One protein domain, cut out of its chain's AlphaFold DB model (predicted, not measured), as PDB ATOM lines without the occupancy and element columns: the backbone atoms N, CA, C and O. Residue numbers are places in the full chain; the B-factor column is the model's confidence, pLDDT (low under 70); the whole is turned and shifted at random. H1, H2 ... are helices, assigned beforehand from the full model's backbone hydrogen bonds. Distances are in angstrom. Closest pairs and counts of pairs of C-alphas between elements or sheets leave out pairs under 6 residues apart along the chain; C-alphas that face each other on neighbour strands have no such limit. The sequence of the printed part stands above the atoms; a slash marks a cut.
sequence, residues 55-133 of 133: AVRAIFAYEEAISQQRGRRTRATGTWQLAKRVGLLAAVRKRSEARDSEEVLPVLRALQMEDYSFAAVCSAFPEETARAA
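Overview. This is residues 55 to 133 of the 133 residues of an uncharacterized protein of Haliea sp. SAOS-164 (UniProt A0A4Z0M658). One long helix, H1, runs through the middle, with H2 folded back along one side and H4 and H5 packed on the other. At the end where H1 begins, H3 sits among H1, H2, H5 and H6, and H6 lies beyond it at that end of the domain. The printed part has 79 residues with six named helices, H1 to H6 in order, and no named strand; the class is all helix. The whole is compact, with a radius of gyration of the C-alphas of 11.7 A, and elongated, spanning 36 by 23 by 21 A.

Along the chain. H1, residues 55 to 70, is 22.7 A long and begins at C-alpha 55 (39.110, 21.542, 30.984). H2 is residues 77 to 86, 14.3 A, and H3 residues 88 to 96, 12.4 A. H4 is residues 105 to 110, 8.6 A, and H5 residues 118 to 124, 10.0 A. H6, residues 126 to 132, 10.2 A, ends at C-alpha 132 (37.567, 29.518, 39.743).

Arrangement. H1 touches H4 about perpendicular, at 79 degrees, closest at the C-alphas of Ala 65 and Val 107, 5.6 A. With residues 55 to 59 alone, H1 touches H5, closest at the C-alphas of Ala 58 and Phe 118, 5.8 A, opposite ways at a shallow tilt of 32 degrees, only just short of steep. The same residues of H1 touch H3, closest at the C-alphas of Ala 55 and Leu 88, 6.0 A. H2 is close but not clearly touching H1, at a shallow tilt of 19 degrees, opposite ways; their closest C-alphas, Ile 59 and Thr 79, are 7.3 A apart. H3, the hub, also touches H2, H5 and H6, with closest C-alphas Ala 83 and Ala 91 at 5.0 A, Ser 96 and Phe 118 at 5.2 A, and Ala 90 and Ala 132 at 5.0 A. In H1 to H6 every O i to N i+4 pair is within hydrogen-bond range.

Size, cuts and confidence. The two C-alphas farthest apart, Gly 71 and Arg 131, are 36.6 A apart. The printed part has no cut, no link is long, and no printed residue is under 70 in pLDDT.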
ATOM      1  N   ALA A  55      40.469  21.032  31.110       98.44
ATOM      2  CA  ALA A  55      39.110  21.542  30.984       98.44
ATOM      3  C   ALA A  55      38.629  21.592  29.525       98.44
ATOM      4  O   ALA A  55      37.530  21.129  29.214       98.44
ATOM      5  N   VAL A  56      39.455  22.107  28.612       98.62
ATOM      6  CA  VAL A  56      39.165  22.129  27.167       98.62
ATOM      7  C   VAL A  56      38.975  20.713  26.637       98.62
ATOM      8  O   VAL A  56      37.995  20.439  25.936       98.62
ATOM      9  N   ARG A  57      39.878  19.805  27.017       98.75
ATOM     10  CA  ARG A  57      39.808  18.395  26.639       98.75
ATOM     11  C   ARG A  57      38.504  17.755  27.090       98.75
ATOM     12  O   ARG A  57      37.856  17.084  26.291       98.75
ATOM     13  N   ALA A  58      38.072  18.029  28.318       98.44
ATOM     14  CA  ALA A  58      36.812  17.519  28.837       98.44
ATOM     15  C   ALA A  58      35.591  18.047  28.075       98.44
ATOM     16  O   ALA A  58      34.664  17.288  27.788       98.44
ATOM     17  N   ILE A  59      35.590  19.320  27.667       98.38
ATOM     18  CA  ILE A  59      34.502  19.870  26.844       98.38
ATOM     19  C   ILE A  59      34.466  19.183  25.470       98.38
ATOM     20  O   ILE A  59      33.386  18.828  24.994       98.38
ATOM     21  N   PHE A  60      35.615  18.953  24.832       98.62
ATOM     22  CA  PHE A  60      35.661  18.238  23.554       98.62
ATOM     23  C   PHE A  60      35.316  16.749  23.675       98.62
ATOM     24  O   PHE A  60      34.650  16.224  22.782       98.62
ATOM     25  N   ALA A  61      35.697  16.084  24.764       98.50
ATOM     26  CA  ALA A  61      35.286  14.710  25.052       98.50
ATOM     27  C   ALA A  61      33.768  14.616  25.257       98.50
ATOM     28  O   ALA A  61      33.118  13.738  24.692       98.50
ATOM     29  N   TYR A  62      33.183  15.573  25.984       98.12
ATOM     30  CA  TYR A  62      31.735  15.693  26.135       98.12
ATOM     31  C   TYR A  62      31.037  15.867  24.777       98.12
ATOM     32  O   TYR A  62      30.050  15.186  24.509       98.12
ATOM     33  N   GLU A  63      31.567  16.713  23.885       97.94
ATOM     34  CA  GLU A  63      31.063  16.855  22.509       97.94
ATOM     35  C   GLU A  63      31.131  15.563  21.698       97.94
ATOM     36  O   GLU A  63      30.203  15.251  20.943       97.94
ATOM     37  N   GLU A  64      32.227  14.819  21.827       98.19
ATOM     38  CA  GLU A  64      32.383  13.534  21.158       98.19
ATOM     39  C   GLU A  64      31.327  12.548  21.665       98.19
ATOM     40  O   GLU A  64      30.591  11.971  20.866       98.19
ATOM     41  N   ALA A  65      31.150  12.450  22.982       97.50
ATOM     42  CA  ALA A  65      30.181  11.551  23.590       97.50
ATOM     43  C   ALA A  65      28.730  11.869  23.178       97.50
ATOM     44  O   ALA A  65      28.012  10.976  22.719       97.50
ATOM     45  N   ILE A  66      28.301  13.138  23.228       96.81
ATOM     46  CA  ILE A  66      26.953  13.514  22.752       96.81
ATOM     47  C   ILE A  66      26.799  13.321  21.238       96.81
ATOM     48  O   ILE A  66      25.691  13.069  20.760       96.81
ATOM     49  N   SER A  67      27.884  13.429  20.462       96.19
ATOM     50  CA  SER A  67      27.849  13.169  19.020       96.19
ATOM     51  C   SER A  67      27.623  11.689  18.723       96.19
ATOM     52  O   SER A  67      26.817  11.372  17.846       96.19
ATOM     53  N   GLN A  68      28.282  10.797  19.470       95.25
ATOM     54  CA  GLN A  68      28.087   9.349  19.370       95.25
ATOM     55  C   GLN A  68      26.665   8.953  19.773       95.25
ATOM     56  O   GLN A  68      25.986   8.258  19.021       95.25
ATOM     57  N   GLN A  69      26.165   9.475  20.896       94.44
ATOM     58  CA  GLN A  69      24.807   9.193  21.375       94.44
ATOM     59  C   GLN A  69      23.725   9.625  20.369       94.44
ATOM     60  O   GLN A  69      22.695   8.969  20.236       94.44
ATOM     61  N   ARG A  70      23.952  10.731  19.646       94.12
ATOM     62  CA  ARG A  70      22.989  11.302  18.685       94.12
ATOM     63  C   ARG A  70      23.201  10.848  17.240       94.12
ATOM     64  O   ARG A  70      22.417  11.240  16.378       94.12
ATOM     65  N   GLY A  71      24.276  10.115  16.947       93.56
ATOM     66  CA  GLY A  71      24.651   9.715  15.586       93.56
ATOM     67  C   GLY A  71      25.018  10.876  14.649       93.56
ATOM     68  O   GLY A  71      25.053  10.699  13.433       93.56
ATOM     69  N   ARG A  72      25.274  12.081  15.179       93.44
ATOM     70  CA  ARG A  72      25.645  13.272  14.393       93.44
ATOM     71  C   ARG A  72      26.551  14.204  15.183       93.44
ATOM     72  O   ARG A  72      26.380  14.355  16.392       93.44
ATOM     73  N   ARG A  73      27.459  14.902  14.489       92.56
ATOM     74  CA  ARG A  73      28.339  15.907  15.107       92.56
ATOM     75  C   ARG A  73      27.511  16.954  15.844       92.56
ATOM     76  O   ARG A  73      26.658  17.619  15.259       92.56
ATOM     77  N   THR A  74      27.772  17.076  17.136       95.88
ATOM     78  CA  THR A  74      27.035  17.933  18.053       95.88
ATOM     79  C   THR A  74      28.035  18.749  18.858       95.88
ATOM     80  O   THR A  74      28.896  18.206  19.540       95.88
ATOM     81  N   ARG A  75      27.903  20.075  18.781       96.06
ATOM     82  CA  ARG A  75      28.707  21.009  19.568       96.06
ATOM     83  C   ARG A  75      28.048  21.258  20.922       96.06
ATOM     84  O   ARG A  75      26.833  21.446  20.996       96.06
ATOM     85  N   ALA A  76      28.843  21.362  21.977       95.56
ATOM     86  CA  ALA A  76      28.394  21.682  23.325       95.56
ATOM     87  C   ALA A  76      28.242  23.200  23.478       95.56
ATOM     88  O   ALA A  76      28.864  23.826  24.336       95.56
ATOM     89  N   THR A  77      27.427  23.819  22.616       96.75
ATOM     90  CA  THR A  77      27.293  25.282  22.509       96.75
ATOM     91  C   THR A  77      27.020  25.937  23.861       96.75
ATOM     92  O   THR A  77      27.678  26.917  24.200       96.75
ATOM     93  N   GLY A  78      26.122  25.367  24.673       96.44
ATOM     94  CA  GLY A  78      25.826  25.892  26.009       96.44
ATOM     95  C   GLY A  78      27.013  25.816  26.976       96.44
ATOM     96  O   GLY A  78      27.209  26.722  27.780       96.44
ATOM     97  N   THR A  79      27.849  24.778  26.876       97.25
ATOM     98  CA  THR A  79      29.071  24.645  27.689       97.25
ATOM     99  C   THR A  79      30.130  25.653  27.262       97.25
ATOM    100  O   THR A  79      30.693  26.324  28.118       97.25
ATOM    101  N   TRP A  80      30.336  25.859  25.959       98.19
ATOM    102  CA  TRP A  80      31.240  26.907  25.469       98.19
ATOM    103  C   TRP A  80      30.764  28.317  25.826       98.19
ATOM    104  O   TRP A  80      31.568  29.164  26.204       98.19
ATOM    105  N   GLN A  81      29.457  28.581  25.748       98.31
ATOM    106  CA  GLN A  81      28.877  29.848  26.200       98.31
ATOM    107  C   GLN A  81      29.051  30.051  27.707       98.31
ATOM    108  O   GLN A  81      29.273  31.175  28.152       98.31
ATOM    109  N   LEU A  82      28.949  28.985  28.505       97.50
ATOM    110  CA  LEU A  82      29.257  29.042  29.929       97.50
ATOM    111  C   LEU A  82      30.743  29.349  30.148       97.50
ATOM    112  O   LEU A  82      31.040  30.340  30.805       97.50
ATOM    113  N   ALA A  83      31.650  28.596  29.524       97.62
ATOM    114  CA  ALA A  83      33.096  28.806  29.617       97.62
ATOM    115  C   ALA A  83      33.514  30.225  29.218       97.62
ATOM    116  O   ALA A  83      34.299  30.857  29.914       97.62
ATOM    117  N   LYS A  84      32.921  30.786  28.160       97.44
ATOM    118  CA  LYS A  84      33.170  32.178  27.761       97.44
ATOM    119  C   LYS A  84      32.740  33.196  28.826       97.44
ATOM    120  O   LYS A  84      33.329  34.266  28.907       97.44
ATOM    121  N   ARG A  85      31.692  32.900  29.601       97.69
ATOM    122  CA  ARG A  85      31.155  33.811  30.626       97.69
ATOM    123  C   ARG A  85      31.881  33.712  31.963       97.69
ATOM    124  O   ARG A  85      31.996  34.727  32.632       97.69
ATOM    125  N   VAL A  86      32.293  32.511  32.369       97.12
ATOM    126  CA  VAL A  86      32.815  32.259  33.726       97.12
ATOM    127  C   VAL A  86      34.240  31.699  33.757       97.12
ATOM    128  O   VAL A  86      34.777  31.493  34.833       97.12
ATOM    129  N   GLY A  87      34.856  31.447  32.603       97.69
ATOM    130  CA  GLY A  87      36.131  30.735  32.495       97.69
ATOM    131  C   GLY A  87      35.957  29.218  32.348       97.69
ATOM    132  O   GLY A  87      34.905  28.653  32.666       97.69
ATOM    133  N   LEU A  88      36.993  28.548  31.832       97.94
ATOM    134  CA  LEU A  88      36.984  27.108  31.537       97.94
ATOM    135  C   LEU A  88      36.780  26.260  32.798       97.94
ATOM    136  O   LEU A  88      35.869  25.434  32.840       97.94
ATOM    137  N   LEU A  89      37.581  26.503  33.836       98.12
ATOM    138  CA  LEU A  89      37.555  25.731  35.082       98.12
ATOM    139  C   LEU A  89      36.230  25.881  35.837       98.12
ATOM    140  O   LEU A  89      35.632  24.888  36.247       98.12
ATOM    141  N   ALA A  90      35.712  27.108  35.931       97.75
ATOM    142  CA  ALA A  90      34.414  27.373  36.543       97.75
ATOM    143  C   ALA A  90      33.270  26.688  35.778       97.75
ATOM    144  O   ALA A  90      32.325  26.171  36.376       97.75
ATOM    145  N   ALA A  91      33.340  26.670  34.442       97.94
ATOM    146  CA  ALA A  91      32.354  25.982  33.618       97.94
ATOM    147  C   ALA A  91      32.409  24.463  33.801       97.94
ATOM    148  O   ALA A  91      31.352  23.840  33.894       97.94
ATOM    149  N   VAL A  92      33.607  23.878  33.890       97.44
ATOM    150  CA  VAL A  92      33.792  22.450  34.176       97.44
ATOM    151  C   VAL A  92      33.215  22.088  35.541       97.44
ATOM    152  O   VAL A  92      32.404  21.166  35.604       97.44
ATOM    153  N   ARG A  93      33.523  22.852  36.596       97.56
ATOM    154  CA  ARG A  93      32.976  22.609  37.942       97.56
ATOM    155  C   ARG A  93      31.448  22.697  37.975       97.56
ATOM    156  O   ARG A  93      30.772  21.793  38.457       97.56
ATOM    157  N   LYS A  94      30.870  23.734  37.361       96.94
ATOM    158  CA  LYS A  94      29.404  23.860  37.249       96.94
ATOM    159  C   LYS A  94      28.776  22.706  36.469       96.94
ATOM    160  O   LYS A  94      27.652  22.313  36.760       96.94
ATOM    161  N   ARG A  95      29.474  22.168  35.463       96.25
ATOM    162  CA  ARG A  95      29.005  21.015  34.685       96.25
ATOM    163  C   ARG A  95      29.160  19.691  35.419       96.25
ATOM    164  O   ARG A  95      28.301  18.843  35.221       96.25
ATOM    165  N   SER A  96      30.178  19.508  36.259       96.25
ATOM    166  CA  SER A  96      30.298  18.301  37.090       96.25
ATOM    167  C   SER A  96      29.223  18.237  38.176       96.25
ATOM    168  O   SER A  96      28.777  17.151  38.524       96.25
ATOM    169  N   GLU A  97      28.777  19.391  38.677       95.19
ATOM    170  CA  GLU A  97      27.733  19.503  39.708       95.19
ATOM    171  C   GLU A  97      26.301  19.514  39.134       95.19
ATOM    172  O   GLU A  97      25.324  19.471  39.882       95.19
ATOM    173  N   ALA A  98      26.153  19.588  37.808       93.19
ATOM    174  CA  ALA A  98      24.846  19.587  37.163       93.19
ATOM    175  C   ALA A  98      24.147  18.224  37.313       93.19
ATOM    176  O   ALA A  98      24.784  17.176  37.339       93.19
ATOM    177  N   ARG A  99      22.810  18.227  37.360       86.00
ATOM    178  CA  ARG A  99      22.003  17.002  37.534       86.00
ATOM    179  C   ARG A  99      22.239  15.956  36.434       86.00
ATOM    180  O   ARG A  99      22.057  14.768  36.671       86.00
ATOM    181  N   ASP A 100      22.590  16.405  35.238       85.94
ATOM    182  CA  ASP A 100      22.847  15.609  34.037       85.94
ATOM    183  C   ASP A 100      24.348  15.365  33.788       85.94
ATOM    184  O   ASP A 100      24.730  14.918  32.706       85.94
ATOM    185  N   SER A 101      25.214  15.633  34.773       82.06
ATOM    186  CA  SER A 101      26.674  15.569  34.616       82.06
ATOM    187  C   SER A 101      27.200  14.194  34.191       82.06
ATOM    188  O   SER A 101      28.217  14.109  33.500       82.06
ATOM    189  N   GLU A 102      26.486  13.125  34.544       86.31
ATOM    190  CA  GLU A 102      26.853  11.744  34.222       86.31
ATOM    191  C   GLU A 102      26.129  11.165  32.996       86.31
ATOM    192  O   GLU A 102      26.399  10.022  32.628       86.31
ATOM    193  N   GLU A 103      25.253  11.920  32.316       91.69
ATOM    194  CA  GLU A 103      24.444  11.395  31.196       91.69
ATOM    195  C   GLU A 103      25.317  10.754  30.102       91.69
ATOM    196  O   GLU A 103      24.987   9.704  29.549       91.69
ATOM    197  N   VAL A 104      26.478  11.353  29.829       94.62
ATOM    198  CA  VAL A 104      27.413  10.883  28.798       94.62
ATOM    199  C   VAL A 104      28.472   9.908  29.316       94.62
ATOM    200  O   VAL A 104      29.255   9.386  28.523       94.62
ATOM    201  N   LEU A 105      28.533   9.654  30.626       95.62
ATOM    202  CA  LEU A 105      29.590   8.846  31.238       95.62
ATOM    203  C   LEU A 105      29.654   7.409  30.685       95.62
ATOM    204  O   LEU A 105      30.765   6.940  30.425       95.62
ATOM    205  N   PRO A 106      28.530   6.708  30.419       97.50
ATOM    206  CA  PRO A 106      28.579   5.400  29.764       97.50
ATOM    207  C   PRO A 106      29.227   5.449  28.374       97.50
ATOM    208  O   PRO A 106      29.985   4.550  28.013       97.50
ATOM    209  N   VAL A 107      28.974   6.516  27.610       97.62
ATOM    210  CA  VAL A 107      29.562   6.707  26.276       97.62
ATOM    211  C   VAL A 107      31.050   7.035  26.387       97.62
ATOM    212  O   VAL A 107      31.848   6.467  25.651       97.62
ATOM    213  N   LEU A 108      31.446   7.887  27.336       97.88
ATOM    214  CA  LEU A 108      32.859   8.171  27.598       97.88
ATOM    215  C   LEU A 108      33.633   6.900  27.957       97.88
ATOM    216  O   LEU A 108      34.699   6.680  27.395       97.88
ATOM    217  N   ARG A 109      33.074   6.024  28.802       97.88
ATOM    218  CA  ARG A 109      33.679   4.717  29.128       97.88
ATOM    219  C   ARG A 109      33.806   3.812  27.903       97.88
ATOM    220  O   ARG A 109      34.848   3.198  27.700       97.88
ATOM    221  N   ALA A 110      32.777   3.751  27.056       97.12
ATOM    222  CA  ALA A 110      32.833   2.981  25.809       97.12
ATOM    223  C   ALA A 110      33.917   3.497  24.843       97.12
ATOM    224  O   ALA A 110      34.466   2.728  24.058       97.12
ATOM    225  N   LEU A 111      34.239   4.790  24.922       96.69
ATOM    226  CA  LEU A 111      35.314   5.427  24.166       96.69
ATOM    227  C   LEU A 111      36.651   5.482  24.927       96.69
ATOM    228  O   LEU A 111      37.589   6.096  24.421       96.69
ATOM    229  N   GLN A 112      36.752   4.878  26.116       97.62
ATOM    230  CA  GLN A 112      37.942   4.935  26.977       97.62
ATOM    231  C   GLN A 112      38.421   6.379  27.224       97.62
ATOM    232  O   GLN A 112      39.595   6.711  27.044       97.62
ATOM    233  N   MET A 113      37.475   7.265  27.544       98.12
ATOM    234  CA  MET A 113      37.669   8.696  27.808       98.12
ATOM    235  C   MET A 113      37.000   9.136  29.122       98.12
ATOM    236  O   MET A 113      36.651  10.304  29.298       98.12
ATOM    237  N   GLU A 114      36.768   8.223  30.065       97.38
ATOM    238  CA  GLU A 114      36.236   8.554  31.393       97.38
ATOM    239  C   GLU A 114      37.167   9.479  32.194       97.38
ATOM    240  O   GLU A 114      36.696  10.311  32.976       97.38
ATOM    241  N   ASP A 115      38.472   9.398  31.929       97.88
ATOM    242  CA  ASP A 115      39.508  10.291  32.445       97.88
ATOM    243  C   ASP A 115      39.400  11.715  31.878       97.88
ATOM    244  O   ASP A 115      39.992  12.642  32.424       97.88
ATOM    245  N   TYR A 116      38.608  11.917  30.821       98.25
ATOM    246  CA  TYR A 116      38.288  13.231  30.254       98.25
ATOM    247  C   TYR A 116      36.915  13.745  30.716       98.25
ATOM    248  O   TYR A 116      36.404  14.725  30.180       98.25
ATOM    249  N   SER A 117      36.267  13.103  31.689       98.06
ATOM    250  CA  SER A 117      35.004  13.609  32.235       98.06
ATOM    251  C   SER A 117      35.201  14.907  33.033       98.06
ATOM    252  O   SER A 117      36.271  15.165  33.584       98.06
ATOM    253  N   PHE A 118      34.145  15.720  33.167       97.75
ATOM    254  CA  PHE A 118      34.201  16.927  34.006       97.75
ATOM    255  C   PHE A 118      34.562  16.606  35.464       97.75
ATOM    256  O   PHE A 118      35.327  17.341  36.087       97.75
ATOM    257  N   ALA A 119      34.054  15.489  35.991       97.12
ATOM    258  CA  ALA A 119      34.389  15.008  37.327       97.12
ATOM    259  C   ALA A 119      35.866  14.595  37.442       97.12
ATOM    260  O   ALA A 119      36.509  14.934  38.433       97.12
ATOM    261  N   ALA A 120      36.429  13.928  36.425       97.88
ATOM    262  CA  ALA A 120      37.850  13.579  36.408       97.88
ATOM    263  C   ALA A 120      38.744  14.826  36.446       97.88
ATOM    264  O   ALA A 120      39.715  14.849  37.198       97.88
ATOM    265  N   VAL A 121      38.378  15.895  35.726       98.12
ATOM    266  CA  VAL A 121      39.104  17.176  35.789       98.12
ATOM    267  C   VAL A 121      39.026  17.799  37.183       98.12
ATOM    268  O   VAL A 121      40.052  18.208  37.713       98.12
ATOM    269  N   CYS A 122      37.846  17.835  37.811       97.81
ATOM    270  CA  CYS A 122      37.708  18.375  39.171       97.81
ATOM    271  C   CYS A 122      38.476  17.550  40.213       97.81
ATOM    272  O   CYS A 122      39.001  18.106  41.169       97.81
ATOM    273  N   SER A 123      38.568  16.232  40.018       98.00
ATOM    274  CA  SER A 123      39.368  15.342  40.865       98.00
ATOM    275  C   SER A 123      40.874  15.574  40.691       98.00
ATOM    276  O   SER A 123      41.618  15.559  41.666       98.00
ATOM    277  N   ALA A 124      41.326  15.818  39.456       98.25
ATOM    278  CA  ALA A 124      42.734  16.053  39.140       98.25
ATOM    279  C   ALA A 124      43.224  17.463  39.524       98.25
ATOM    280  O   ALA A 124      44.393  17.615  39.867       98.25
ATOM    281  N   PHE A 125      42.342  18.469  39.482       98.06
ATOM    282  CA  PHE A 125      42.652  19.884  39.750       98.06
ATOM    283  C   PHE A 125      41.675  20.502  40.770       98.06
ATOM    284  O   PHE A 125      40.906  21.418  40.437       98.06
ATOM    285  N   PRO A 126      41.614  19.975  42.008       97.25
ATOM    286  CA  PRO A 126      40.597  20.370  42.979       97.25
ATOM    287  C   PRO A 126      40.754  21.824  43.445       97.25
ATOM    288  O   PRO A 126      39.756  22.513  43.642       97.25
ATOM    289  N   GLU A 127      41.984  22.321  43.590       97.19
ATOM    290  CA  GLU A 127      42.234  23.685  44.067       97.19
ATOM    291  C   GLU A 127      41.910  24.734  42.999       97.19
ATOM    292  O   GLU A 127      41.275  25.753  43.285       97.19
ATOM    293  N   GLU A 128      42.318  24.483  41.757       97.44
ATOM    294  CA  GLU A 128      42.126  25.387  40.628       97.44
ATOM    295  C   GLU A 128      40.644  25.495  40.267       97.44
ATOM    296  O   GLU A 128      40.122  26.595  40.064       97.44
ATOM    297  N   THR A 129      39.940  24.360  40.246       94.88
ATOM    298  CA  THR A 129      38.498  24.330  39.973       94.88
ATOM    299  C   THR A 129      37.675  24.930  41.110       94.88
ATOM    300  O   THR A 129      36.684  25.608  40.830       94.88
ATOM    301  N   ALA A 130      38.083  24.758  42.374       92.69
ATOM    302  CA  ALA A 130      37.428  25.404  43.511       92.69
ATOM    303  C   ALA A 130      37.630  26.926  43.509       92.69
ATOM    304  O   ALA A 130      36.677  27.663  43.744       92.69
ATOM    305  N   ARG A 131      38.842  27.409  43.204       93.44
ATOM    306  CA  ARG A 131      39.158  28.847  43.164       93.44
ATOM    307  C   ARG A 131      38.435  29.588  42.038       93.44
ATOM    308  O   ARG A 131      38.151  30.773  42.178       93.44
ATOM    309  N   ALA A 132      38.186  28.914  40.918       88.56
ATOM    310  CA  ALA A 132      37.567  29.518  39.743       88.56
ATOM    311  C   ALA A 132      36.036  29.669  39.838       88.56
ATOM    312  O   ALA A 132      35.457  30.393  39.029       88.56
ATOM    313  N   ALA A 133      35.374  28.956  40.752       76.00
ATOM    314  CA  ALA A 133      33.915  28.808  40.778       76.00
ATOM    315  C   ALA A 133      33.188  29.821  41.665       76.00
ATOM    316  O   ALA A 133      32.076  30.223  41.237       76.00
TER     317      ALA A 133